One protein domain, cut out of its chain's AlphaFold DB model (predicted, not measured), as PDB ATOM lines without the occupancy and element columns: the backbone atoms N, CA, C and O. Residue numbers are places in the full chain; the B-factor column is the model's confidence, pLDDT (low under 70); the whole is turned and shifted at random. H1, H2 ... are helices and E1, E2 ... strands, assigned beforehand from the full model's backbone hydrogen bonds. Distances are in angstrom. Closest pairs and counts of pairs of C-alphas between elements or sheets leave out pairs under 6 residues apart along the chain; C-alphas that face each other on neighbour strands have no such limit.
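Overview. This is residues 9 to 186 of the 201 residues of an uncharacterized protein of Sporothrix insectorum RCEF 264 (UniProt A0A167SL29). What is the main shape? Two small sheets make the core: E5, an edge strand of the sheet E5 E7 E6, packs on E2 and E3 of the sheet E2 E3 E1 E4, while H1 and H2 cover that larger sheet's other face. H4 covers one face of the smaller sheet, and residues 35 to 46 and 160 to 166 stick out as two arms. What are its make-up and size? The 178 printed residues, of mixed class, include E1 H1 E2 E3 H2 E4 E5 E6 H3 E7 H4 along the chain; the larger sheet is antiparallel, the smaller mixed. The whole is compact, radius of gyration of the C-alphas 17.7 A, spanning 53 by 45 by 36 A.

Arrangement. How is the larger sheet paired? E2, residues 53 to 59, and E3, residues 62 to 68, form a hairpin, with N 55 and O 66 within hydrogen-bond range at 2.9 A. E1, residues 9 to 14, pairs with E3 through N 11 and O 65, 2.8 A, and with E4, residues 86 to 88, through N 12 and O 86, 2.9 A. What is on it? H1, residues 20 to 38, over E2 and E3 at a height of 9.9 A, and H2, residues 72 to 81, only just over E1 with 3 C-alphas, at 8.3 A, lie on the same face, giving two layers, helices over a sheet. H1 touches H2 with residues 27 to 34 alone, closest at the C-alphas of Cys 31 and Ser 74, 5.1 A, at a steep tilt of 56 degrees, opposite ways. E1, H1, E2 and E3, H2, E4 are split strand-helix-strand units, with another strand between their two strands, and right-handed crossovers. How is the second sheet placed? E7, residues 148 to 154, is antiparallel to E5, residues 93 to 99, with N 95 and O 152 at 2.8 A, and parallel to E6, residues 105 to 110, with N 151 and O 107 at 2.7 A. The closest C-alphas of E2 and E5 are those of Ser 57 and His 98, 5.3 A. H4, residues 166 to 184, is on this sheet at a height of 9.8 A; H3, residues 129 to 132, only grazes both sheets, and E6, H3, E7 form a strand-helix-strand unit, two parallel neighbour strands with a helix between them along the chain, whose crossover is right-handed.

Along the chain. Where do the ends lie? E1 begins at C-alpha 9 (72.633, -30.900, -6.087), and H4 ends at C-alpha 184 (96.276, -19.028, -10.497). How long and well formed are the helices? H1 measures 28.0 A with a kink of 34 degrees near residue 30, and H4 27.4 A. Every O i to N i+4 pair is within hydrogen-bond range in H4, 8 of 15 in H1 and 5 of 6 in H2; H3 is too short for one.

Size, cuts and confidence. Which links are long? H1 to E2, E6 to H3, H3 to E7 and E7 to H4 are long, and the printed part has no cut. Where is confidence low? The mean pLDDT of the printed part is 83.8, with residues 33 to 49, 137 to 141, 159 to 166 and 185 to 186 under 70.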
ATOM      1  N   VAL A   9      72.565 -32.205  -5.417       97.38
ATOM      2  CA  VAL A   9      72.633 -30.900  -6.087       97.38
ATOM      3  C   VAL A   9      73.971 -30.226  -5.805       97.38
ATOM      4  O   VAL A   9      74.583 -30.427  -4.750       97.38
ATOM      5  N   ARG A  10      74.401 -29.392  -6.741       97.62
ATOM      6  CA  ARG A  10      75.516 -28.461  -6.627       97.62
ATOM      7  C   ARG A  10      74.976 -27.058  -6.396       97.62
ATOM      8  O   ARG A  10      74.024 -26.655  -7.056       97.62
ATOM      9  N   LEU A  11      75.607 -26.319  -5.492       97.31
ATOM     10  CA  LEU A  11      75.393 -24.891  -5.304       97.31
ATOM     11  C   LEU A  11      76.693 -24.151  -5.601       97.31
ATOM     12  O   LEU A  11      77.683 -24.327  -4.887       97.31
ATOM     13  N   ALA A  12      76.680 -23.338  -6.649       95.00
ATOM     14  CA  ALA A  12      77.824 -22.571  -7.116       95.00
ATOM     15  C   ALA A  12      77.699 -21.086  -6.753       95.00
ATOM     16  O   ALA A  12      76.598 -20.561  -6.570       95.00
ATOM     17  N   GLY A  13      78.841 -20.398  -6.675       92.94
ATOM     18  CA  GLY A  13      78.879 -18.950  -6.462       92.94
ATOM     19  C   GLY A  13      78.348 -18.519  -5.094       92.94
ATOM     20  O   GLY A  13      77.811 -17.420  -4.962       92.94
ATOM     21  N   LEU A  14      78.450 -19.384  -4.082       94.50
ATOM     22  CA  LEU A  14      78.006 -19.053  -2.735       94.50
ATOM     23  C   LEU A  14      78.919 -17.964  -2.143       94.50
ATOM     24  O   LEU A  14      80.140 -18.059  -2.287       94.50
ATOM     25  N   PRO A  15      78.370 -16.956  -1.449       93.44
ATOM     26  CA  PRO A  15      79.191 -15.956  -0.776       93.44
ATOM     27  C   PRO A  15      80.011 -16.555   0.380       93.44
ATOM     28  O   PRO A  15      79.600 -17.525   1.023       93.44
ATOM     29  N   ASP A  16      81.145 -15.933   0.709       89.31
ATOM     30  CA  ASP A  16      82.072 -16.437   1.733       89.31
ATOM     31  C   ASP A  16      81.518 -16.454   3.163       89.31
ATOM     32  O   ASP A  16      82.016 -17.190   4.018       89.31
ATOM     33  N   ASN A  17      80.468 -15.680   3.436       91.62
ATOM     34  CA  ASN A  17      79.810 -15.652   4.741       91.62
ATOM     35  C   ASN A  17      78.899 -16.869   4.991       91.62
ATOM     36  O   ASN A  17      78.449 -17.063   6.121       91.62
ATOM     37  N   ILE A  18      78.617 -17.690   3.973       93.38
ATOM     38  CA  ILE A  18      77.782 -18.882   4.122       93.38
ATOM     39  C   ILE A  18      78.546 -19.952   4.900       93.38
ATOM     40  O   ILE A  18      79.598 -20.432   4.472       93.38
ATOM     41  N   THR A  19      77.994 -20.357   6.043       94.69
ATOM     42  CA  THR A  19      78.527 -21.446   6.865       94.69
ATOM     43  C   THR A  19      77.901 -22.787   6.488       94.69
ATOM     44  O   THR A  19      76.788 -22.849   5.958       94.69
ATOM     45  N   ARG A  20      78.616 -23.877   6.799       93.75
ATOM     46  CA  ARG A  20      78.119 -25.249   6.626       93.75
ATOM     47  C   ARG A  20      76.779 -25.440   7.343       93.75
ATOM     48  O   ARG A  20      75.824 -25.861   6.705       93.75
ATOM     49  N   ASP A  21      76.696 -25.054   8.614       95.06
ATOM     50  CA  ASP A  21      75.497 -25.240   9.441       95.06
ATOM     51  C   ASP A  21      74.280 -24.485   8.898       95.06
ATOM     52  O   ASP A  21      73.155 -24.981   8.943       95.06
ATOM     53  N   PHE A  22      74.486 -23.271   8.375       94.56
ATOM     54  CA  PHE A  22      73.405 -22.497   7.770       94.56
ATOM     55  C   PHE A  22      72.870 -23.181   6.510       94.56
ATOM     56  O   PHE A  22      71.656 -23.322   6.345       94.56
ATOM     57  N   LEU A  23      73.776 -23.636   5.639       94.88
ATOM     58  CA  LEU A  23      73.402 -24.349   4.424       94.88
ATOM     59  C   LEU A  23      72.723 -25.686   4.741       94.88
ATOM     60  O   LEU A  23      71.747 -26.047   4.091       94.88
ATOM     61  N   GLU A  24      73.203 -26.397   5.760       94.75
ATOM     62  CA  GLU A  24      72.621 -27.661   6.193       94.75
ATOM     63  C   GLU A  24      71.179 -27.479   6.674       94.75
ATOM     64  O   GLU A  24      70.299 -28.200   6.214       94.75
ATOM     65  N   ARG A  25      70.895 -26.467   7.505       93.38
ATOM     66  CA  ARG A  25      69.518 -26.146   7.935       93.38
ATOM     67  C   ARG A  25      68.604 -25.857   6.743       93.38
ATOM     68  O   ARG A  25      67.528 -26.435   6.635       93.38
ATOM     69  N   ARG A  26      69.071 -25.028   5.804       93.56
ATOM     70  CA  ARG A  26      68.345 -24.706   4.562       93.56
ATOM     71  C   ARG A  26      68.061 -25.947   3.711       93.56
ATOM     72  O   ARG A  26      67.002 -26.049   3.100       93.56
ATOM     73  N   ALA A  27      68.996 -26.893   3.660       93.56
ATOM     74  CA  ALA A  27      68.803 -28.163   2.971       93.56
ATOM     75  C   ALA A  27      67.836 -29.095   3.724       93.56
ATOM     76  O   ALA A  27      67.008 -29.753   3.094       93.56
ATOM     77  N   GLN A  28      67.890 -29.131   5.058       92.31
ATOM     78  CA  GLN A  28      66.983 -29.926   5.893       92.31
ATOM     79  C   GLN A  28      65.518 -29.497   5.724       92.31
ATOM     80  O   GLN A  28      64.637 -30.360   5.690       92.31
ATOM     81  N   ASP A  29      65.239 -28.208   5.509       91.06
ATOM     82  CA  ASP A  29      63.884 -27.716   5.212       91.06
ATOM     83  C   ASP A  29      63.260 -28.423   3.993       91.06
ATOM     84  O   ASP A  29      62.069 -28.754   3.990       91.06
ATOM     85  N   ALA A  30      64.071 -28.746   2.977       88.75
ATOM     86  CA  ALA A  30      63.619 -29.498   1.807       88.75
ATOM     87  C   ALA A  30      63.282 -30.966   2.131       88.75
ATOM     88  O   ALA A  30      62.473 -31.572   1.422       88.75
ATOM     89  N   CYS A  31      63.837 -31.539   3.202       86.25
ATOM     90  CA  CYS A  31      63.543 -32.896   3.675       86.25
ATOM     91  C   CYS A  31      62.249 -32.960   4.505       86.25
ATOM     92  O   CYS A  31      61.457 -33.893   4.351       86.25
ATOM     93  N   HIS A  32      61.991 -31.964   5.358       73.38
ATOM     94  CA  HIS A  32      60.884 -31.986   6.327       73.38
ATOM     95  C   HIS A  32      59.475 -31.983   5.709       73.38
ATOM     96  O   HIS A  32      58.510 -32.395   6.358       73.38
ATOM     97  N   ALA A  33      59.334 -31.586   4.443       60.97
ATOM     98  CA  ALA A  33      58.063 -31.690   3.727       60.97
ATOM     99  C   ALA A  33      57.605 -33.149   3.497       60.97
ATOM    100  O   ALA A  33      56.405 -33.384   3.359       60.97
ATOM    101  N   ASP A  34      58.514 -34.136   3.503       55.94
ATOM    102  CA  ASP A  34      58.147 -35.554   3.354       55.94
ATOM    103  C   ASP A  34      57.642 -36.175   4.668       55.94
ATOM    104  O   ASP A  34      56.801 -37.075   4.640       55.94
ATOM    105  N   THR A  35      58.076 -35.682   5.834       53.75
ATOM    106  CA  THR A  35      57.726 -36.279   7.137       53.75
ATOM    107  C   THR A  35      56.224 -36.194   7.437       53.75
ATOM    108  O   THR A  35      55.668 -37.115   8.032       53.75
ATOM    109  N   LYS A  36      55.535 -35.144   6.964       51.91
ATOM    110  CA  LYS A  36      54.086 -34.950   7.182       51.91
ATOM    111  C   LYS A  36      53.196 -35.940   6.414       51.91
ATOM    112  O   LYS A  36      52.057 -36.154   6.812       51.91
ATOM    113  N   MET A  37      53.694 -36.541   5.330       46.84
ATOM    114  CA  MET A  37      52.945 -37.513   4.512       46.84
ATOM    115  C   MET A  37      53.205 -38.969   4.920       46.84
ATOM    116  O   MET A  37      52.402 -39.851   4.622       46.84
ATOM    117  N   LEU A  38      54.317 -39.234   5.607       51.91
ATOM    118  CA  LEU A  38      54.747 -40.583   5.987       51.91
ATOM    119  C   LEU A  38      54.126 -41.079   7.300       51.91
ATOM    120  O   LEU A  38      54.211 -42.270   7.590       51.91
ATOM    121  N   SER A  39      53.482 -40.198   8.070       50.31
ATOM    122  CA  SER A  39      52.855 -40.531   9.355       50.31
ATOM    123  C   SER A  39      51.471 -41.177   9.243       50.31
ATOM    124  O   SER A  39      51.008 -41.750  10.224       50.31
ATOM    125  N   PHE A  40      50.801 -41.112   8.084       51.41
ATOM    126  CA  PHE A  40      49.414 -41.596   7.945       51.41
ATOM    127  C   PHE A  40      49.272 -42.926   7.197       51.41
ATOM    128  O   PHE A  40      48.285 -43.627   7.392       51.41
ATOM    129  N   PHE A  41      50.268 -43.323   6.402       56.03
ATOM    130  CA  PHE A  41      50.310 -44.632   5.753       56.03
ATOM    131  C   PHE A  41      51.763 -45.028   5.500       56.03
ATOM    132  O   PHE A  41      52.387 -44.460   4.606       56.03
ATOM    133  N   ARG A  42      52.306 -46.041   6.189       47.12
ATOM    134  CA  ARG A  42      53.386 -46.844   5.590       47.12
ATOM    135  C   ARG A  42      53.543 -48.235   6.198       47.12
ATOM    136  O   ARG A  42      53.928 -48.401   7.349       47.12
ATOM    137  N   ARG A  43      53.352 -49.234   5.331       41.28
ATOM    138  CA  ARG A  43      54.166 -50.458   5.316       41.28
ATOM    139  C   ARG A  43      55.640 -50.070   5.101       41.28
ATOM    140  O   ARG A  43      55.890 -49.136   4.335       41.28
ATOM    141  N   PRO A  44      56.612 -50.782   5.691       41.72
ATOM    142  CA  PRO A  44      58.018 -50.502   5.453       41.72
ATOM    143  C   PRO A  44      58.378 -50.958   4.035       41.72
ATOM    144  O   PRO A  44      58.549 -52.143   3.769       41.72
ATOM    145  N   GLN A  45      58.455 -50.014   3.096       44.53
ATOM    146  CA  GLN A  45      59.269 -50.222   1.904       44.53
ATOM    147  C   GLN A  45      60.719 -50.008   2.320       44.53
ATOM    148  O   GLN A  45      61.066 -48.958   2.858       44.53
ATOM    149  N   HIS A  46      61.533 -51.026   2.071       41.97
ATOM    150  CA  HIS A  46      62.962 -51.120   2.346       41.97
ATOM    151  C   HIS A  46      63.785 -50.174   1.442       41.97
ATOM    152  O   HIS A  46      64.747 -50.590   0.809       41.97
ATOM    153  N   ALA A  47      63.374 -48.911   1.306       49.44
ATOM    154  CA  ALA A  47      64.191 -47.885   0.677       49.44
ATOM    155  C   ALA A  47      65.272 -47.499   1.690       49.44
ATOM    156  O   ALA A  47      64.937 -46.959   2.746       49.44
ATOM    157  N   GLN A  48      66.537 -47.823   1.404       52.81
ATOM    158  CA  GLN A  48      67.681 -47.351   2.186       52.81
ATOM    159  C   GLN A  48      67.566 -45.829   2.360       52.81
ATOM    160  O   GLN A  48      67.587 -45.075   1.390       52.81
ATOM    161  N   GLN A  49      67.356 -45.385   3.599       60.72
ATOM    162  CA  GLN A  49      67.329 -43.971   3.953       60.72
ATOM    163  C   GLN A  49      68.738 -43.588   4.388       60.72
ATOM    164  O   GLN A  49      69.190 -43.995   5.457       60.72
ATOM    165  N   PHE A  50      69.432 -42.832   3.549       70.75
ATOM    166  CA  PHE A  50      70.745 -42.284   3.875       70.75
ATOM    167  C   PHE A  50      70.596 -40.917   4.552       70.75
ATOM    168  O   PHE A  50      69.621 -40.212   4.280       70.75
ATOM    169  N   PRO A  51      71.522 -40.514   5.440       85.31
ATOM    170  CA  PRO A  51      71.506 -39.169   6.001       85.31
ATOM    171  C   PRO A  51      71.758 -38.116   4.911       85.31
ATOM    172  O   PRO A  51      72.364 -38.397   3.877       85.31
ATOM    173  N   LEU A  52      71.321 -36.881   5.169       91.00
ATOM    174  CA  LEU A  52      71.730 -35.726   4.371       91.00
ATOM    175  C   LEU A  52      73.262 -35.602   4.444       91.00
ATOM    176  O   LEU A  52      73.815 -35.519   5.539       91.00
ATOM    177  N   ARG A  53      73.949 -35.580   3.297       93.69
ATOM    178  CA  ARG A  53      75.404 -35.355   3.234       93.69
ATOM    179  C   ARG A  53      75.693 -34.028   2.555       93.69
ATOM    180  O   ARG A  53      75.069 -33.697   1.548       93.69
ATOM    181  N   LEU A  54      76.654 -33.282   3.089       94.56
ATOM    182  CA  LEU A  54      76.976 -31.943   2.611       94.56
ATOM    183  C   LEU A  54      78.485 -31.700   2.597       94.56
ATOM    184  O   LEU A  54      79.179 -31.966   3.581       94.56
ATOM    185  N   SER A  55      78.981 -31.113   1.510       94.88
ATOM    186  CA  SER A  55      80.303 -30.488   1.467       94.88
ATOM    187  C   SER A  55      80.188 -29.005   1.141       94.88
ATOM    188  O   SER A  55      79.287 -28.582   0.423       94.88
ATOM    189  N   LEU A  56      81.112 -28.220   1.690       95.88
ATOM    190  CA  LEU A  56      81.293 -26.800   1.411       95.88
ATOM    191  C   LEU A  56      82.796 -26.581   1.262       95.88
ATOM    192  O   LEU A  56      83.561 -26.985   2.139       95.88
ATOM    193  N   SER A  57      83.211 -25.996   0.148       93.94
ATOM    194  CA  SER A  57      84.615 -25.801  -0.204       93.94
ATOM    195  C   SER A  57      84.809 -24.485  -0.946       93.94
ATOM    196  O   SER A  57      83.861 -23.946  -1.515       93.94
ATOM    197  N   SER A  58      86.027 -23.953  -0.929       91.06
ATOM    198  CA  SER A  58      86.362 -22.742  -1.679       91.06
ATOM    199  C   SER A  58      86.592 -23.062  -3.158       91.06
ATOM    200  O   SER A  58      87.245 -24.050  -3.494       91.06
ATOM    201  N   GLN A  59      86.081 -22.205  -4.040       89.56
ATOM    202  CA  GLN A  59      86.293 -22.244  -5.481       89.56
ATOM    203  C   GLN A  59      86.549 -20.820  -6.005       89.56
ATOM    204  O   GLN A  59      85.614 -20.080  -6.322       89.56
ATOM    205  N   GLY A  60      87.829 -20.436  -6.084       84.00
ATOM    206  CA  GLY A  60      88.228 -19.050  -6.349       84.00
ATOM    207  C   GLY A  60      87.769 -18.123  -5.219       84.00
ATOM    208  O   GLY A  60      87.907 -18.478  -4.052       84.00
ATOM    209  N   ASP A  61      87.157 -16.994  -5.578       84.62
ATOM    210  CA  ASP A  61      86.610 -15.995  -4.639       84.62
ATOM    211  C   ASP A  61      85.183 -16.324  -4.156       84.62
ATOM    212  O   ASP A  61      84.465 -15.474  -3.631       84.62
ATOM    213  N   THR A  62      84.715 -17.544  -4.417       91.38
ATOM    214  CA  THR A  62      83.371 -17.996  -4.049       91.38
ATOM    215  C   THR A  62      83.431 -19.349  -3.367       91.38
ATOM    216  O   THR A  62      84.439 -20.056  -3.425       91.38
ATOM    217  N   ARG A  63      82.324 -19.759  -2.756       93.69
ATOM    218  CA  ARG A  63      82.152 -21.104  -2.216       93.69
ATOM    219  C   ARG A  63      81.347 -21.986  -3.163       93.69
ATOM    220  O   ARG A  63      80.446 -21.541  -3.875       93.69
ATOM    221  N   MET A  64      81.682 -23.264  -3.127       95.75
ATOM    222  CA  MET A  64      81.020 -24.351  -3.827       95.75
ATOM    223  C   MET A  64      80.507 -25.344  -2.791       95.75
ATOM    224  O   MET A  64      81.265 -25.769  -1.911       95.75
ATOM    225  N   ALA A  65      79.241 -25.731  -2.895       97.19
ATOM    226  CA  ALA A  65      78.671 -26.767  -2.050       97.19
ATOM    227  C   ALA A  65      78.058 -27.900  -2.864       97.19
ATOM    228  O   ALA A  65      77.535 -27.698  -3.959       97.19
ATOM    229  N   THR A  66      78.085 -29.098  -2.291       97.69
ATOM    230  CA  THR A  66      77.309 -30.235  -2.790       97.69
ATOM    231  C   THR A  66      76.432 -30.760  -1.671       97.69
ATOM    232  O   THR A  66      76.886 -30.867  -0.531       97.69
ATOM    233  N   VAL A  67      75.180 -31.073  -1.986       97.31
ATOM    234  CA  VAL A  67      74.202 -31.558  -1.011       97.31
ATOM    235  C   VAL A  67      73.523 -32.793  -1.569       97.31
ATOM    236  O   VAL A  67      72.825 -32.716  -2.578       97.31
ATOM    237  N   THR A  68      73.737 -33.927  -0.913       96.94
ATOM    238  CA  THR A  68      73.099 -35.209  -1.217       96.94
ATOM    239  C   THR A  68      71.910 -35.398  -0.296       96.94
ATOM    240  O   THR A  68      72.054 -35.389   0.928       96.94
ATOM    241  N   PHE A  69      70.740 -35.597  -0.891       95.19
ATOM    242  CA  PHE A  69      69.490 -35.763  -0.169       95.19
ATOM    243  C   PHE A  69      69.156 -37.239   0.077       95.19
ATOM    244  O   PHE A  69      69.444 -38.078  -0.775       95.19
ATOM    245  N   PRO A  70      68.448 -37.560   1.179       91.88
ATOM    246  CA  PRO A  70      67.980 -38.922   1.456       91.88
ATOM    247  C   PRO A  70      67.046 -39.495   0.381       91.88
ATOM    248  O   PRO A  70      66.928 -40.707   0.232       91.88
ATOM    249  N   LEU A  71      66.310 -38.623  -0.319       90.94
ATOM    250  CA  LEU A  71      65.261 -38.987  -1.270       90.94
ATOM    251  C   LEU A  71      65.293 -38.059  -2.488       90.94
ATOM    252  O   LEU A  71      65.427 -36.843  -2.341       90.94
ATOM    253  N   GLY A  72      65.022 -38.607  -3.677       92.31
ATOM    254  CA  GLY A  72      64.911 -37.822  -4.917       92.31
ATOM    255  C   GLY A  72      63.871 -36.696  -4.836       92.31
ATOM    256  O   GLY A  72      64.129 -35.584  -5.283       92.31
ATOM    257  N   LYS A  73      62.743 -36.915  -4.142       91.50
ATOM    258  CA  LYS A  73      61.735 -35.862  -3.901       91.50
ATOM    259  C   LYS A  73      62.278 -34.681  -3.092       91.50
ATOM    260  O   LYS A  73      61.888 -33.540  -3.324       91.50
ATOM    261  N   SER A  74      63.173 -34.951  -2.140       93.50
ATOM    262  CA  SER A  74      63.836 -33.898  -1.363       93.50
ATOM    263  C   SER A  74      64.809 -33.109  -2.243       93.50
ATOM    264  O   SER A  74      64.779 -31.881  -2.202       93.50
ATOM    265  N   LYS A  75      65.564 -33.788  -3.124       94.88
ATOM    266  CA  LYS A  75      66.401 -33.148  -4.157       94.88
ATOM    267  C   LYS A  75      65.578 -32.227  -5.067       94.88
ATOM    268  O   LYS A  75      65.930 -31.069  -5.256       94.88
ATOM    269  N   GLU A  76      64.457 -32.712  -5.599       94.69
ATOM    270  CA  GLU A  76      63.578 -31.935  -6.490       94.69
ATOM    271  C   GLU A  76      63.017 -30.673  -5.826       94.69
ATOM    272  O   GLU A  76      62.878 -29.634  -6.474       94.69
ATOM    273  N   ARG A  77      62.685 -30.745  -4.533       94.12
ATOM    274  CA  ARG A  77      62.278 -29.563  -3.766       94.12
ATOM    275  C   ARG A  77      63.445 -28.619  -3.540       94.12
ATOM    276  O   ARG A  77      63.260 -27.423  -3.725       94.12
ATOM    277  N   ALA A  78      64.624 -29.141  -3.207       94.31
ATOM    278  CA  ALA A  78      65.821 -28.338  -2.996       94.31
ATOM    279  C   ALA A  78      66.215 -27.532  -4.242       94.31
ATOM    280  O   ALA A  78      66.526 -26.351  -4.117       94.31
ATOM    281  N   LEU A  79      66.099 -28.117  -5.442       94.81
ATOM    282  CA  LEU A  79      66.297 -27.403  -6.714       94.81
ATOM    283  C   LEU A  79      65.399 -26.162  -6.852       94.81
ATOM    284  O   LEU A  79      65.764 -25.213  -7.534       94.81
ATOM    285  N   LYS A  80      64.225 -26.157  -6.207       93.44
ATOM    286  CA  LYS A  80      63.277 -25.034  -6.230       93.44
ATOM    287  C   LYS A  80      63.464 -24.092  -5.042       93.44
ATOM    288  O   LYS A  80      63.397 -22.882  -5.207       93.44
ATOM    289  N   SER A  81      63.663 -24.632  -3.841       91.75
ATOM    290  CA  SER A  81      63.712 -23.851  -2.600       91.75
ATOM    291  C   SER A  81      65.052 -23.160  -2.364       91.75
ATOM    292  O   SER A  81      65.113 -22.219  -1.580       91.75
ATOM    293  N   LEU A  82      66.123 -23.620  -3.015       91.06
ATOM    294  CA  LEU A  82      67.461 -23.027  -2.935       91.06
ATOM    295  C   LEU A  82      67.768 -22.107  -4.129       91.06
ATOM    296  O   LEU A  82      68.923 -21.751  -4.338       91.06
ATOM    297  N   ALA A  83      66.743 -21.698  -4.885       86.31
ATOM    298  CA  ALA A  83      66.868 -20.886  -6.099       86.31
ATOM    299  C   ALA A  83      67.447 -19.473  -5.882       86.31
ATOM    300  O   ALA A  83      67.748 -18.786  -6.853       86.31
ATOM    301  N   ASP A  84      67.646 -19.051  -4.627       90.69
ATOM    302  CA  ASP A  84      68.416 -17.845  -4.284       90.69
ATOM    303  C   ASP A  84      69.893 -17.949  -4.728       90.69
ATOM    304  O   ASP A  84      70.603 -16.945  -4.802       90.69
ATOM    305  N   TRP A  85      70.366 -19.166  -5.009       93.06
ATOM    306  CA  TRP A  85      71.725 -19.474  -5.446       93.06
ATOM    307  C   TRP A  85      71.738 -20.155  -6.817       93.06
ATOM    308  O   TRP A  85      70.717 -20.632  -7.310       93.06
ATOM    309  N   GLN A  86      72.920 -20.236  -7.438       94.88
ATOM    310  CA  GLN A  86      73.094 -21.024  -8.657       94.88
ATOM    311  C   GLN A  86      73.080 -22.508  -8.292       94.88
ATOM    312  O   GLN A  86      74.088 -23.043  -7.828       94.88
ATOM    313  N   VAL A  87      71.926 -23.151  -8.463       96.44
ATOM    314  CA  VAL A  87      71.724 -24.561  -8.124       96.44
ATOM    315  C   VAL A  87      71.502 -25.381  -9.384       96.44
ATOM    316  O   VAL A  87      70.667 -25.038 -10.220       96.44
ATOM    317  N   ASP A  88      72.219 -26.492  -9.500       96.38
ATOM    318  CA  ASP A  88      72.031 -27.462 -10.573       96.38
ATOM    319  C   ASP A  88      72.316 -28.890 -10.093       96.38
ATOM    320  O   ASP A  88      72.921 -29.104  -9.047       96.38
ATOM    321  N   ASP A  89      71.881 -29.888 -10.853       96.81
ATOM    322  CA  ASP A  89      72.200 -31.302 -10.628       96.81
ATOM    323  C   ASP A  89      72.922 -31.933 -11.829       96.81
ATOM    324  O   ASP A  89      73.095 -33.146 -11.901       96.81
ATOM    325  N   THR A  90      73.383 -31.118 -12.775       95.38
ATOM    326  CA  THR A  90      74.094 -31.581 -13.977       95.38
ATOM    327  C   THR A  90      75.599 -31.671 -13.767       95.38
ATOM    328  O   THR A  90      76.269 -32.456 -14.433       95.38
ATOM    329  N   PHE A  91      76.131 -30.873 -12.837       95.62
ATOM    330  CA  PHE A  91      77.554 -30.753 -12.548       95.62
ATOM    331  C   PHE A  91      78.398 -30.388 -13.781       95.62
ATOM    332  O   PHE A  91      79.561 -30.774 -13.870       95.62
ATOM    333  N   ALA A  92      77.841 -29.625 -14.728       93.56
ATOM    334  CA  ALA A  92      78.592 -29.133 -15.882       93.56
ATOM    335  C   ALA A  92      79.756 -28.228 -15.436       93.56
ATOM    336  O   ALA A  92      79.575 -27.347 -14.586       93.56
ATOM    337  N   GLY A  93      80.946 -28.445 -15.995       93.50
ATOM    338  CA  GLY A  93      82.169 -27.736 -15.627       93.50
ATOM    339  C   GLY A  93      82.842 -28.276 -14.359       93.50
ATOM    340  O   GLY A  93      82.541 -29.369 -13.874       93.50
ATOM    341  N   VAL A  94      83.795 -27.510 -13.817       94.31
ATOM    342  CA  VAL A  94      84.537 -27.889 -12.602       94.31
ATOM    343  C   VAL A  94      83.690 -27.673 -11.350       94.31
ATOM    344  O   VAL A  94      83.098 -26.614 -11.145       94.31
ATOM    345  N   THR A  95      83.712 -28.676 -10.477       96.38
ATOM    346  CA  THR A  95      83.153 -28.628  -9.126       96.38
ATOM    347  C   THR A  95      84.243 -28.993  -8.128       96.38
ATOM    348  O   THR A  95      84.718 -30.130  -8.130       96.38
ATOM    349  N   VAL A  96      84.638 -28.055  -7.265       95.50
ATOM    350  CA  VAL A  96      85.480 -28.368  -6.101       95.50
ATOM    351  C   VAL A  96      84.624 -29.094  -5.061       95.50
ATOM    352  O   VAL A  96      83.566 -28.617  -4.656       95.50
ATOM    353  N   LEU A  97      85.065 -30.287  -4.664       95.62
ATOM    354  CA  LEU A  97      84.394 -31.138  -3.675       95.62
ATOM    355  C   LEU A  97      84.992 -30.943  -2.281       95.62
ATOM    356  O   LEU A  97      84.278 -31.007  -1.277       95.62
ATOM    357  N   HIS A  98      86.303 -30.702  -2.242       93.69
ATOM    358  CA  HIS A  98      87.094 -30.438  -1.050       93.69
ATOM    359  C   HIS A  98      88.297 -29.569  -1.424       93.69
ATOM    360  O   HIS A  98      88.927 -29.800  -2.455       93.69
ATOM    361  N   SER A  99      88.654 -28.617  -0.564       91.75
ATOM    362  CA  SER A  99      89.905 -27.873  -0.680       91.75
ATOM    363  C   SER A  99      90.465 -27.589   0.703       91.75
ATOM    364  O   SER A  99      89.770 -27.031   1.553       91.75
ATOM    365  N   SER A 100      91.731 -27.939   0.902       89.50
ATOM    366  CA  SER A 100      92.535 -27.430   2.013       89.50
ATOM    367  C   SER A 100      92.795 -25.922   1.845       89.50
ATOM    368  O   SER A 100      92.619 -25.389   0.750       89.50
ATOM    369  N   THR A 101      93.229 -25.232   2.907       85.12
ATOM    370  CA  THR A 101      93.529 -23.781   2.879       85.12
ATOM    371  C   THR A 101      94.652 -23.426   1.904       85.12
ATOM    372  O   THR A 101      94.625 -22.375   1.279       85.12
ATOM    373  N   GLU A 102      95.622 -24.322   1.740       84.56
ATOM    374  CA  GLU A 102      96.729 -24.161   0.800       84.56
ATOM    375  C   GLU A 102      97.008 -25.505   0.126       84.56
ATOM    376  O   GLU A 102      97.913 -26.233   0.552       84.56
ATOM    377  N   PRO A 103      96.197 -25.899  -0.866       86.62
ATOM    378  CA  PRO A 103      96.347 -27.198  -1.491       86.62
ATOM    379  C   PRO A 103      97.627 -27.229  -2.332       86.62
ATOM    380  O   PRO A 103      97.890 -26.322  -3.126       86.62
ATOM    381  N   ASP A 104      98.440 -28.270  -2.168       85.00
ATOM    382  CA  ASP A 104      99.626 -28.531  -2.989       85.00
ATOM    383  C   ASP A 104      99.489 -29.745  -3.917       85.00
ATOM    384  O   ASP A 104     100.356 -29.990  -4.762       85.00
ATOM    385  N   LEU A 105      98.350 -30.426  -3.840       85.00
ATOM    386  CA  LEU A 105      97.967 -31.509  -4.726       85.00
ATOM    387  C   LEU A 105      96.547 -31.296  -5.251       85.00
ATOM    388  O   LEU A 105      95.602 -31.166  -4.473       85.00
ATOM    389  N   ASP A 106      96.398 -31.353  -6.575       88.12
ATOM    390  CA  ASP A 106      95.099 -31.331  -7.245       88.12
ATOM    391  C   ASP A 106      94.727 -32.722  -7.761       88.12
ATOM    392  O   ASP A 106      95.447 -33.314  -8.569       88.12
ATOM    393  N   ILE A 107      93.552 -33.208  -7.367       90.62
ATOM    394  CA  ILE A 107      92.904 -34.377  -7.962       90.62
ATOM    395  C   ILE A 107      91.670 -33.883  -8.708       90.62
ATOM    396  O   ILE A 107      90.756 -33.345  -8.093       90.62
ATOM    397  N   CYS A 108      91.634 -34.065 -10.028       93.00
ATOM    398  CA  CYS A 108      90.473 -33.742 -10.854       93.00
ATOM    399  C   CYS A 108      89.964 -35.008 -11.541       93.00
ATOM    400  O   CYS A 108      90.651 -35.570 -12.394       93.00
ATOM    401  N   ALA A 109      88.766 -35.450 -11.171       94.31
ATOM    402  CA  ALA A 109      88.139 -36.633 -11.739       94.31
ATOM    403  C   ALA A 109      87.163 -36.265 -12.862       94.31
ATOM    404  O   ALA A 109      86.293 -35.410 -12.689       94.31
ATOM    405  N   VAL A 110      87.289 -36.932 -14.005       93.06
ATOM    406  CA  VAL A 110      86.464 -36.703 -15.196       93.06
ATOM    407  C   VAL A 110      85.585 -37.931 -15.405       93.06
ATOM    408  O   VAL A 110      86.100 -39.047 -15.429       93.06
ATOM    409  N   HIS A 111      84.270 -37.753 -15.528       90.38
ATOM    410  CA  HIS A 111      83.370 -38.895 -15.720       90.38
ATOM    411  C   HIS A 111      83.461 -39.498 -17.131       90.38
ATOM    412  O   HIS A 111      83.897 -38.863 -18.093       90.38
ATOM    413  N   GLY A 112      83.017 -40.749 -17.257       85.88
ATOM    414  CA  GLY A 112      82.952 -41.461 -18.532       85.88
ATOM    415  C   GLY A 112      81.705 -41.143 -19.366       85.88
ATOM    416  O   GLY A 112      80.847 -40.332 -18.990       85.88
ATOM    417  N   LEU A 113      81.605 -41.836 -20.503       85.00
ATOM    418  CA  LEU A 113      80.438 -41.809 -21.387       85.00
ATOM    419  C   LEU A 113      79.160 -42.170 -20.628       85.00
ATOM    420  O   LEU A 113      79.172 -43.054 -19.776       85.00
ATOM    421  N   ASN A 114      78.062 -41.480 -20.945       83.94
ATOM    422  CA  ASN A 114      76.756 -41.652 -20.298       83.94
ATOM    423  C   ASN A 114      76.752 -41.480 -18.758       83.94
ATOM    424  O   ASN A 114      75.765 -41.805 -18.104       83.94
ATOM    425  N   GLY A 115      77.845 -40.985 -18.169       88.31
ATOM    426  CA  GLY A 115      77.967 -40.707 -16.739       88.31
ATOM    427  C   GLY A 115      77.568 -39.282 -16.359       88.31
ATOM    428  O   GLY A 115      77.320 -38.442 -17.226       88.31
ATOM    429  N   ASN A 116      77.559 -39.011 -15.057       93.50
ATOM    430  CA  ASN A 116      77.422 -37.686 -14.451       93.50
ATOM    431  C   ASN A 116      78.644 -37.447 -13.554       93.50
ATOM    432  O   ASN A 116      79.106 -38.374 -12.889       93.50
ATOM    433  N   ALA A 117      79.160 -36.216 -13.508       94.81
ATOM    434  CA  ALA A 117      80.382 -35.900 -12.764       94.81
ATOM    435  C   ALA A 117      80.306 -36.248 -11.270       94.81
ATOM    436  O   ALA A 117      81.331 -36.534 -10.662       94.81
ATOM    437  N   PHE A 118      79.113 -36.253 -10.679       96.06
ATOM    438  CA  PHE A 118      78.920 -36.658  -9.295       96.06
ATOM    439  C   PHE A 118      78.632 -38.160  -9.176       96.06
ATOM    440  O   PHE A 118      79.395 -38.880  -8.529       96.06
ATOM    441  N   ASP A 119      77.577 -38.645  -9.840       95.00
ATOM    442  CA  ASP A 119      77.099 -40.024  -9.659       95.00
ATOM    443  C   ASP A 119      78.091 -41.086 -10.141       95.00
ATOM    444  O   ASP A 119      78.106 -42.185  -9.598       95.00
ATOM    445  N   THR A 120      78.966 -40.778 -11.106       94.25
ATOM    446  CA  THR A 120      80.015 -41.718 -11.549       94.25
ATOM    447  C   THR A 120      80.939 -42.154 -10.409       94.25
ATOM    448  O   THR A 120      81.528 -43.229 -10.483       94.25
ATOM    449  N   TRP A 121      81.049 -41.354  -9.348       94.94
ATOM    450  CA  TRP A 121      81.873 -41.659  -8.177       94.94
ATOM    451  C   TRP A 121      81.042 -41.978  -6.933       94.94
ATOM    452  O   TRP A 121      81.614 -42.062  -5.844       94.94
ATOM    453  N   ALA A 122      79.720 -42.104  -7.067       93.62
ATOM    454  CA  ALA A 122      78.811 -42.332  -5.955       93.62
ATOM    455  C   ALA A 122      78.239 -43.750  -5.966       93.62
ATOM    456  O   ALA A 122      77.676 -44.202  -6.961       93.62
ATOM    457  N   TRP A 123      78.319 -44.430  -4.824       91.25
ATOM    458  CA  TRP A 123      77.566 -45.659  -4.602       91.25
ATOM    459  C   TRP A 123      76.108 -45.313  -4.276       91.25
ATOM    460  O   TRP A 123      75.841 -44.488  -3.399       91.25
ATOM    461  N   GLU A 124      75.168 -45.901  -5.023       87.62
ATOM    462  CA  GLU A 124      73.718 -45.651  -4.894       87.62
ATOM    463  C   GLU A 124      73.340 -44.150  -4.909       87.62
ATOM    464  O   GLU A 124      72.340 -43.729  -4.326       87.62
ATOM    465  N   GLY A 125      74.155 -43.315  -5.566       83.81
ATOM    466  CA  GLY A 125      73.956 -41.864  -5.656       83.81
ATOM    467  C   GLY A 125      74.167 -41.090  -4.348       83.81
ATOM    468  O   GLY A 125      73.962 -39.874  -4.342       83.81
ATOM    469  N   SER A 126      74.561 -41.752  -3.253       87.81
ATOM    470  CA  SER A 126      74.651 -41.135  -1.924       87.81
ATOM    471  C   SER A 126      76.080 -41.023  -1.386       87.81
ATOM    472  O   SER A 126      76.490 -39.941  -0.957       87.81
ATOM    473  N   ASP A 127      76.840 -42.114  -1.453       91.44
ATOM    474  CA  ASP A 127      78.186 -42.221  -0.896       91.44
ATOM    475  C   ASP A 127      79.217 -41.920  -1.984       91.44
ATOM    476  O   ASP A 127      79.605 -42.796  -2.761       91.44
ATOM    477  N   MET A 128      79.640 -40.659  -2.074       93.94
ATOM    478  CA  MET A 128      80.492 -40.175  -3.156       93.94
ATOM    479  C   MET A 128      81.962 -40.236  -2.757       93.94
ATOM    480  O   MET A 128      82.430 -39.454  -1.932       93.94
ATOM    481  N   TRP A 129      82.718 -41.147  -3.367       91.38
ATOM    482  CA  TRP A 129      84.041 -41.534  -2.878       91.38
ATOM    483  C   TRP A 129      85.055 -40.387  -2.793       91.38
ATOM    484  O   TRP A 129      85.779 -40.267  -1.801       91.38
ATOM    485  N   LEU A 130      85.060 -39.498  -3.789       93.50
ATOM    486  CA  LEU A 130      85.957 -38.339  -3.838       93.50
ATOM    487  C   LEU A 130      85.619 -37.273  -2.788       93.50
ATOM    488  O   LEU A 130      86.513 -36.566  -2.328       93.50
ATOM    489  N   ARG A 131      84.340 -37.131  -2.427       94.44
ATOM    490  CA  ARG A 131      83.866 -36.135  -1.459       94.44
ATOM    491  C   ARG A 131      83.918 -36.668  -0.032       94.44
ATOM    492  O   ARG A 131      84.373 -35.961   0.860       94.44
ATOM    493  N   ASP A 132      83.425 -37.886   0.160       91.75
ATOM    494  CA  ASP A 132      83.073 -38.420   1.474       91.75
ATOM    495  C   ASP A 132      84.198 -39.231   2.104       91.75
ATOM    496  O   ASP A 132      84.310 -39.232   3.319       91.75
ATOM    497  N   PHE A 133      85.053 -39.888   1.310       89.00
ATOM    498  CA  PHE A 133      86.090 -40.771   1.854       89.00
ATOM    499  C   PHE A 133      87.505 -40.271   1.571       89.00
ATOM    500  O   PHE A 133      88.386 -40.414   2.419       89.00
ATOM    501  N   LEU A 134      87.764 -39.698   0.394       87.94
ATOM    502  CA  LEU A 134      89.114 -39.267   0.015       87.94
ATOM    503  C   LEU A 134      89.702 -38.167   0.930       87.94
ATOM    504  O   LEU A 134      90.873 -38.298   1.283       87.94
ATOM    505  N   PRO A 135      88.944 -37.133   1.354       85.25
ATOM    506  CA  PRO A 135      89.480 -36.071   2.207       85.25
ATOM    507  C   PRO A 135      89.527 -36.413   3.701       85.25
ATOM    508  O   PRO A 135      90.038 -35.610   4.480       85.25
ATOM    509  N   GLU A 136      88.951 -37.540   4.133       71.75
ATOM    510  CA  GLU A 136      88.857 -37.851   5.561       71.75
ATOM    511  C   GLU A 136      90.253 -38.009   6.182       71.75
ATOM    512  O   GLU A 136      91.030 -38.857   5.722       71.75
ATOM    513  N   PRO A 137      90.572 -37.250   7.250       62.66
ATOM    514  CA  PRO A 137      91.820 -37.396   7.979       62.66
ATOM    515  C   PRO A 137      91.799 -38.737   8.709       62.66
ATOM    516  O   PRO A 137      91.310 -38.868   9.829       62.66
ATOM    517  N   ARG A 138      92.305 -39.766   8.038       64.19
ATOM    518  CA  ARG A 138      92.468 -41.101   8.602       64.19
ATOM    519  C   ARG A 138      93.925 -41.273   9.029       64.19
ATOM    520  O   ARG A 138      94.809 -40.804   8.315       64.19
ATOM    521  N   PRO A 139      94.214 -41.977  10.140       62.72
ATOM    522  CA  PRO A 139      95.589 -42.258  10.575       62.72
ATOM    523  C   PRO A 139      96.452 -42.937   9.499       62.72
ATOM    524  O   PRO A 139      97.674 -42.911   9.562       62.72
ATOM    525  N   THR A 140      95.800 -43.558   8.516       61.22
ATOM    526  CA  THR A 140      96.395 -44.266   7.381       61.22
ATOM    527  C   THR A 140      96.499 -43.424   6.107       61.22
ATOM    528  O   THR A 140      96.988 -43.922   5.093       61.22
ATOM    529  N   LEU A 141      96.023 -42.174   6.114       68.56
ATOM    530  CA  LEU A 141      96.087 -41.309   4.944       68.56
ATOM    531  C   LEU A 141      97.547 -40.922   4.680       68.56
ATOM    532  O   LEU A 141      98.268 -40.482   5.573       68.56
ATOM    533  N   HIS A 142      97.990 -41.101   3.435       73.56
ATOM    534  CA  HIS A 142      99.354 -40.777   3.036       73.56
ATOM    535  C   HIS A 142      99.647 -39.282   3.296       73.56
ATOM    536  O   HIS A 142      98.831 -38.451   2.895       73.56
ATOM    537  N   PRO A 143     100.804 -38.899   3.880       76.69
ATOM    538  CA  PRO A 143     101.127 -37.499   4.184       76.69
ATOM    539  C   PRO A 143     101.015 -36.553   2.980       76.69
ATOM    540  O   PRO A 143     100.625 -35.400   3.121       76.69
ATOM    541  N   GLY A 144     101.280 -37.063   1.773       75.81
ATOM    542  CA  GLY A 144     101.101 -36.316   0.522       75.81
ATOM    543  C   GLY A 144      99.647 -35.984   0.147       75.81
ATOM    544  O   GLY A 144      99.438 -35.281  -0.831       75.81
ATOM    545  N   LEU A 145      98.645 -36.483   0.880       78.25
ATOM    546  CA  LEU A 145      97.227 -36.140   0.707       78.25
ATOM    547  C   LEU A 145      96.723 -35.143   1.766       78.25
ATOM    548  O   LEU A 145      95.548 -34.791   1.753       78.25
ATOM    549  N   ALA A 146      97.584 -34.671   2.675       81.38
ATOM    550  CA  ALA A 146      97.187 -33.763   3.753       81.38
ATOM    551  C   ALA A 146      96.781 -32.360   3.261       81.38
ATOM    552  O   ALA A 146      96.011 -31.674   3.927       81.38
ATOM    553  N   ARG A 147      97.304 -31.927   2.106       86.25
ATOM    554  CA  ARG A 147      97.063 -30.606   1.496       86.25
ATOM    555  C   ARG A 147      96.423 -30.758   0.122       86.25
ATOM    556  O   ARG A 147      96.927 -30.320  -0.909       86.25
ATOM    557  N   LEU A 148      95.292 -31.438   0.128       87.69
ATOM    558  CA  LEU A 148      94.577 -31.885  -1.053       87.69
ATOM    559  C   LEU A 148      93.497 -30.879  -1.479       87.69
ATOM    560  O   LEU A 148      92.746 -30.354  -0.652       87.69
ATOM    561  N   ARG A 149      93.354 -30.689  -2.793       91.56
ATOM    562  CA  ARG A 149      92.129 -30.215  -3.439       91.56
ATOM    563  C   ARG A 149      91.554 -31.306  -4.338       91.56
ATOM    564  O   ARG A 149      92.226 -31.808  -5.238       91.56
ATOM    565  N   VAL A 150      90.291 -31.649  -4.106       93.56
ATOM    566  CA  VAL A 150      89.537 -32.627  -4.895       93.56
ATOM    567  C   VAL A 150      88.507 -31.905  -5.747       93.56
ATOM    568  O   VAL A 150      87.721 -31.100  -5.247       93.56
ATOM    569  N   MET A 151      88.477 -32.237  -7.028       95.31
ATOM    570  CA  MET A 151      87.558 -31.701  -8.017       95.31
ATOM    571  C   MET A 151      86.945 -32.829  -8.840       95.31
ATOM    572  O   MET A 151      87.560 -33.877  -9.055       95.31
ATOM    573  N   THR A 152      85.761 -32.572  -9.379       95.75
ATOM    574  CA  THR A 152      85.239 -33.315 -10.522       95.75
ATOM    575  C   THR A 152      84.871 -32.367 -11.658       95.75
ATOM    576  O   THR A 152      84.537 -31.207 -11.415       95.75
ATOM    577  N   PHE A 153      84.974 -32.843 -12.895       94.69
ATOM    578  CA  PHE A 153      84.628 -32.091 -14.092       94.69
ATOM    579  C   PHE A 153      83.535 -32.810 -14.880       94.69
ATOM    580  O   PHE A 153      83.703 -33.975 -15.255       94.69
ATOM    581  N   GLY A 154      82.437 -32.096 -15.130       93.44
ATOM    582  CA  GLY A 154      81.326 -32.570 -15.943       93.44
ATOM    583  C   GLY A 154      81.314 -32.004 -17.351       93.44
ATOM    584  O   GLY A 154      81.458 -30.800 -17.546       93.44
ATOM    585  N   TYR A 155      81.066 -32.869 -18.329       90.62
ATOM    586  CA  TYR A 155      80.825 -32.503 -19.722       90.62
ATOM    587  C   TYR A 155      79.602 -33.243 -20.271       90.62
ATOM    588  O   TYR A 155      79.076 -34.178 -19.664       90.62
ATOM    589  N   SER A 156      79.112 -32.820 -21.435       87.12
ATOM    590  CA  SER A 156      77.960 -33.461 -22.075       87.12
ATOM    591  C   SER A 156      78.364 -34.825 -22.656       87.12
ATOM    592  O   SER A 156      78.660 -34.923 -23.840       87.12
ATOM    593  N   SER A 157      78.334 -35.882 -21.841       74.94
ATOM    594  CA  SER A 157      78.754 -37.247 -22.214       74.94
ATOM    595  C   SER A 157      77.665 -38.121 -22.848       74.94
ATOM    596  O   SER A 157      77.910 -39.303 -23.107       74.94
ATOM    597  N   LEU A 158      76.457 -37.584 -23.075       70.31
ATOM    598  CA  LEU A 158      75.415 -38.320 -23.792       70.31
ATOM    599  C   LEU A 158      75.885 -38.569 -25.223       70.31
ATOM    600  O   LEU A 158      76.173 -37.619 -25.953       70.31
ATOM    601  N   VAL A 159      75.934 -39.845 -25.609       63.28
ATOM    602  CA  VAL A 159      76.329 -40.282 -26.950       63.28
ATOM    603  C   VAL A 159      75.334 -39.704 -27.953       63.28
ATOM    604  O   VAL A 159      74.231 -40.213 -28.136       63.28
ATOM    605  N   ARG A 160      75.704 -38.586 -28.571       55.09
ATOM    606  CA  ARG A 160      74.957 -37.952 -29.654       55.09
ATOM    607  C   ARG A 160      75.860 -37.977 -30.868       55.09
ATOM    608  O   ARG A 160      76.636 -37.054 -31.061       55.09
ATOM    609  N   ASP A 161      75.713 -39.049 -31.639       49.75
ATOM    610  CA  ASP A 161      76.402 -39.291 -32.907       49.75
ATOM    611  C   ASP A 161      77.927 -39.520 -32.769       49.75
ATOM    612  O   ASP A 161      78.678 -38.676 -32.287       49.75
ATOM    613  N   ASN A 162      78.400 -40.689 -33.210       54.69
ATOM    614  CA  ASN A 162      79.801 -41.133 -33.102       54.69
ATOM    615  C   ASN A 162      80.778 -40.338 -33.995       54.69
ATOM    616  O   ASN A 162      81.961 -40.667 -34.060       54.69
ATOM    617  N   THR A 163      80.292 -39.331 -34.720       52.88
ATOM    618  CA  THR A 163      81.042 -38.605 -35.752       52.88
ATOM    619  C   THR A 163      81.482 -37.201 -35.328       52.88
ATOM    620  O   THR A 163      82.377 -36.635 -35.954       52.88
ATOM    621  N   ASN A 164      80.917 -36.632 -34.254       55.75
ATOM    622  CA  ASN A 164      81.207 -35.254 -33.850       55.75
ATOM    623  C   ASN A 164      82.256 -35.178 -32.726       55.75
ATOM    624  O   ASN A 164      81.929 -35.115 -31.541       55.75
ATOM    625  N   THR A 165      83.536 -35.143 -33.100       60.12
ATOM    626  CA  THR A 165      84.671 -34.984 -32.168       60.12
ATOM    627  C   THR A 165      84.891 -33.542 -31.697       60.12
ATOM    628  O   THR A 165      85.686 -33.318 -30.784       60.12
ATOM    629  N   THR A 166      84.171 -32.566 -32.262       62.19
ATOM    630  CA  THR A 166      84.298 -31.130 -31.941       62.19
ATOM    631  C   THR A 166      84.078 -30.854 -30.452       62.19
ATOM    632  O   THR A 166      84.846 -30.114 -29.840       62.19
ATOM    633  N   GLY A 167      83.104 -31.537 -29.837       75.88
ATOM    634  CA  GLY A 167      82.810 -31.382 -28.410       75.88
ATOM    635  C   GLY A 167      83.977 -31.785 -27.505       75.88
ATOM    636  O   GLY A 167      84.219 -31.138 -26.494       75.88
ATOM    637  N   LEU A 168      84.774 -32.790 -27.888       81.81
ATOM    638  CA  LEU A 168      85.908 -33.243 -27.075       81.81
ATOM    639  C   LEU A 168      86.994 -32.165 -26.952       81.81
ATOM    640  O   LEU A 168      87.543 -31.949 -25.868       81.81
ATOM    641  N   TYR A 169      87.303 -31.476 -28.053       84.56
ATOM    642  CA  TYR A 169      88.276 -30.384 -28.037       84.56
ATOM    643  C   TYR A 169      87.788 -29.208 -27.180       84.56
ATOM    644  O   TYR A 169      88.551 -28.649 -26.391       84.56
ATOM    645  N   GLU A 170      86.504 -28.868 -27.277       85.81
ATOM    646  CA  GLU A 170      85.892 -27.820 -26.457       85.81
ATOM    647  C   GLU A 170      85.930 -28.176 -24.966       85.81
ATOM    648  O   GLU A 170      86.442 -27.390 -24.169       85.81
ATOM    649  N   TRP A 171      85.496 -29.381 -24.580       88.62
ATOM    650  CA  TRP A 171      85.483 -29.815 -23.176       88.62
ATOM    651  C   TRP A 171      86.886 -29.951 -22.588       88.62
ATOM    652  O   TRP A 171      87.110 -29.599 -21.432       88.62
ATOM    653  N   SER A 172      87.857 -30.432 -23.372       88.81
ATOM    654  CA  SER A 172      89.257 -30.483 -22.936       88.81
ATOM    655  C   SER A 172      89.842 -29.083 -22.742       88.81
ATOM    656  O   SER A 172      90.512 -28.832 -21.739       88.81
ATOM    657  N   SER A 173      89.534 -28.147 -23.642       90.50
ATOM    658  CA  SER A 173      89.927 -26.744 -23.504       90.50
ATOM    659  C   SER A 173      89.288 -26.107 -22.270       90.50
ATOM    660  O   SER A 173      89.976 -25.433 -21.503       90.50
ATOM    661  N   GLU A 174      88.000 -26.354 -22.031       90.81
ATOM    662  CA  GLU A 174      87.269 -25.868 -20.860       90.81
ATOM    663  C   GLU A 174      87.847 -26.426 -19.553       90.81
ATOM    664  O   GLU A 174      88.078 -25.667 -18.607       90.81
ATOM    665  N   LEU A 175      88.149 -27.726 -19.509       90.88
ATOM    666  CA  LEU A 175      88.805 -28.372 -18.375       90.88
ATOM    667  C   LEU A 175      90.158 -27.716 -18.084       90.88
ATOM    668  O   LEU A 175      90.408 -27.286 -16.956       90.88
ATOM    669  N   LEU A 176      91.021 -27.602 -19.098       91.06
ATOM    670  CA  LEU A 176      92.354 -27.014 -18.952       91.06
ATOM    671  C   LEU A 176      92.280 -25.558 -18.487       91.06
ATOM    672  O   LEU A 176      93.029 -25.162 -17.591       91.06
ATOM    673  N   GLN A 177      91.366 -24.764 -19.045       90.75
ATOM    674  CA  GLN A 177      91.158 -23.375 -18.635       90.75
ATOM    675  C   GLN A 177      90.658 -23.281 -17.195       90.75
ATOM    676  O   GLN A 177      91.176 -22.474 -16.422       90.75
ATOM    677  N   SER A 178      89.689 -24.111 -16.816       89.44
ATOM    678  CA  SER A 178      89.101 -24.103 -15.475       89.44
ATOM    679  C   SER A 178      90.127 -24.493 -14.415       89.44
ATOM    680  O   SER A 178      90.321 -23.763 -13.445       89.44
ATOM    681  N   VAL A 179      90.868 -25.579 -14.639       86.94
ATOM    682  CA  VAL A 179      91.944 -26.013 -13.739       86.94
ATOM    683  C   VAL A 179      93.062 -24.968 -13.673       86.94
ATOM    684  O   VAL A 179      93.577 -24.676 -12.595       86.94
ATOM    685  N   SER A 180      93.409 -24.340 -14.801       86.38
ATOM    686  CA  SER A 180      94.403 -23.259 -14.821       86.38
ATOM    687  C   SER A 180      93.962 -22.045 -14.002       86.38
ATOM    688  O   SER A 180      94.789 -21.444 -13.322       86.38
ATOM    689  N   ARG A 181      92.674 -21.677 -14.035       85.31
ATOM    690  CA  ARG A 181      92.123 -20.582 -13.217       85.31
ATOM    691  C   ARG A 181      92.209 -20.904 -11.728       85.31
ATOM    692  O   ARG A 181      92.731 -20.086 -10.980       85.31
ATOM    693  N   MET A 182      91.808 -22.115 -11.338       82.81
ATOM    694  CA  MET A 182      91.887 -22.596  -9.953       82.81
ATOM    695  C   MET A 182      93.312 -22.587  -9.391       82.81
ATOM    696  O   MET A 182      93.518 -22.365  -8.206       82.81
ATOM    697  N   ARG A 183      94.314 -22.810 -10.243       77.88
ATOM    698  CA  ARG A 183      95.727 -22.776  -9.843       77.88
ATOM    699  C   ARG A 183      96.324 -21.385  -9.764       77.88
ATOM    700  O   ARG A 183      97.308 -21.215  -9.066       77.88
ATOM    701  N   ARG A 184      95.789 -20.416 -10.511       71.31
ATOM    702  CA  ARG A 184      96.276 -19.028 -10.497       71.31
ATOM    703  C   ARG A 184      95.775 -18.248  -9.290       71.31
ATOM    704  O   ARG A 184      96.464 -17.330  -8.863       71.31
ATOM    705  N   SER A 185      94.591 -18.587  -8.779       61.38
ATOM    706  CA  SER A 185      94.096 -18.032  -7.514       61.38
ATOM    707  C   SER A 185      94.928 -18.494  -6.319       61.38
ATOM    708  O   SER A 185      94.978 -17.802  -5.308       61.38
ATOM    709  N   ASP A 186      95.621 -19.627  -6.452       61.19
ATOM    710  CA  ASP A 186      96.528 -20.141  -5.435       61.19
ATOM    711  C   ASP A 186      97.964 -19.724  -5.770       61.19
ATOM    712  O   ASP A 186      98.380 -19.691  -6.924       61.19
TER     713      ASP A 186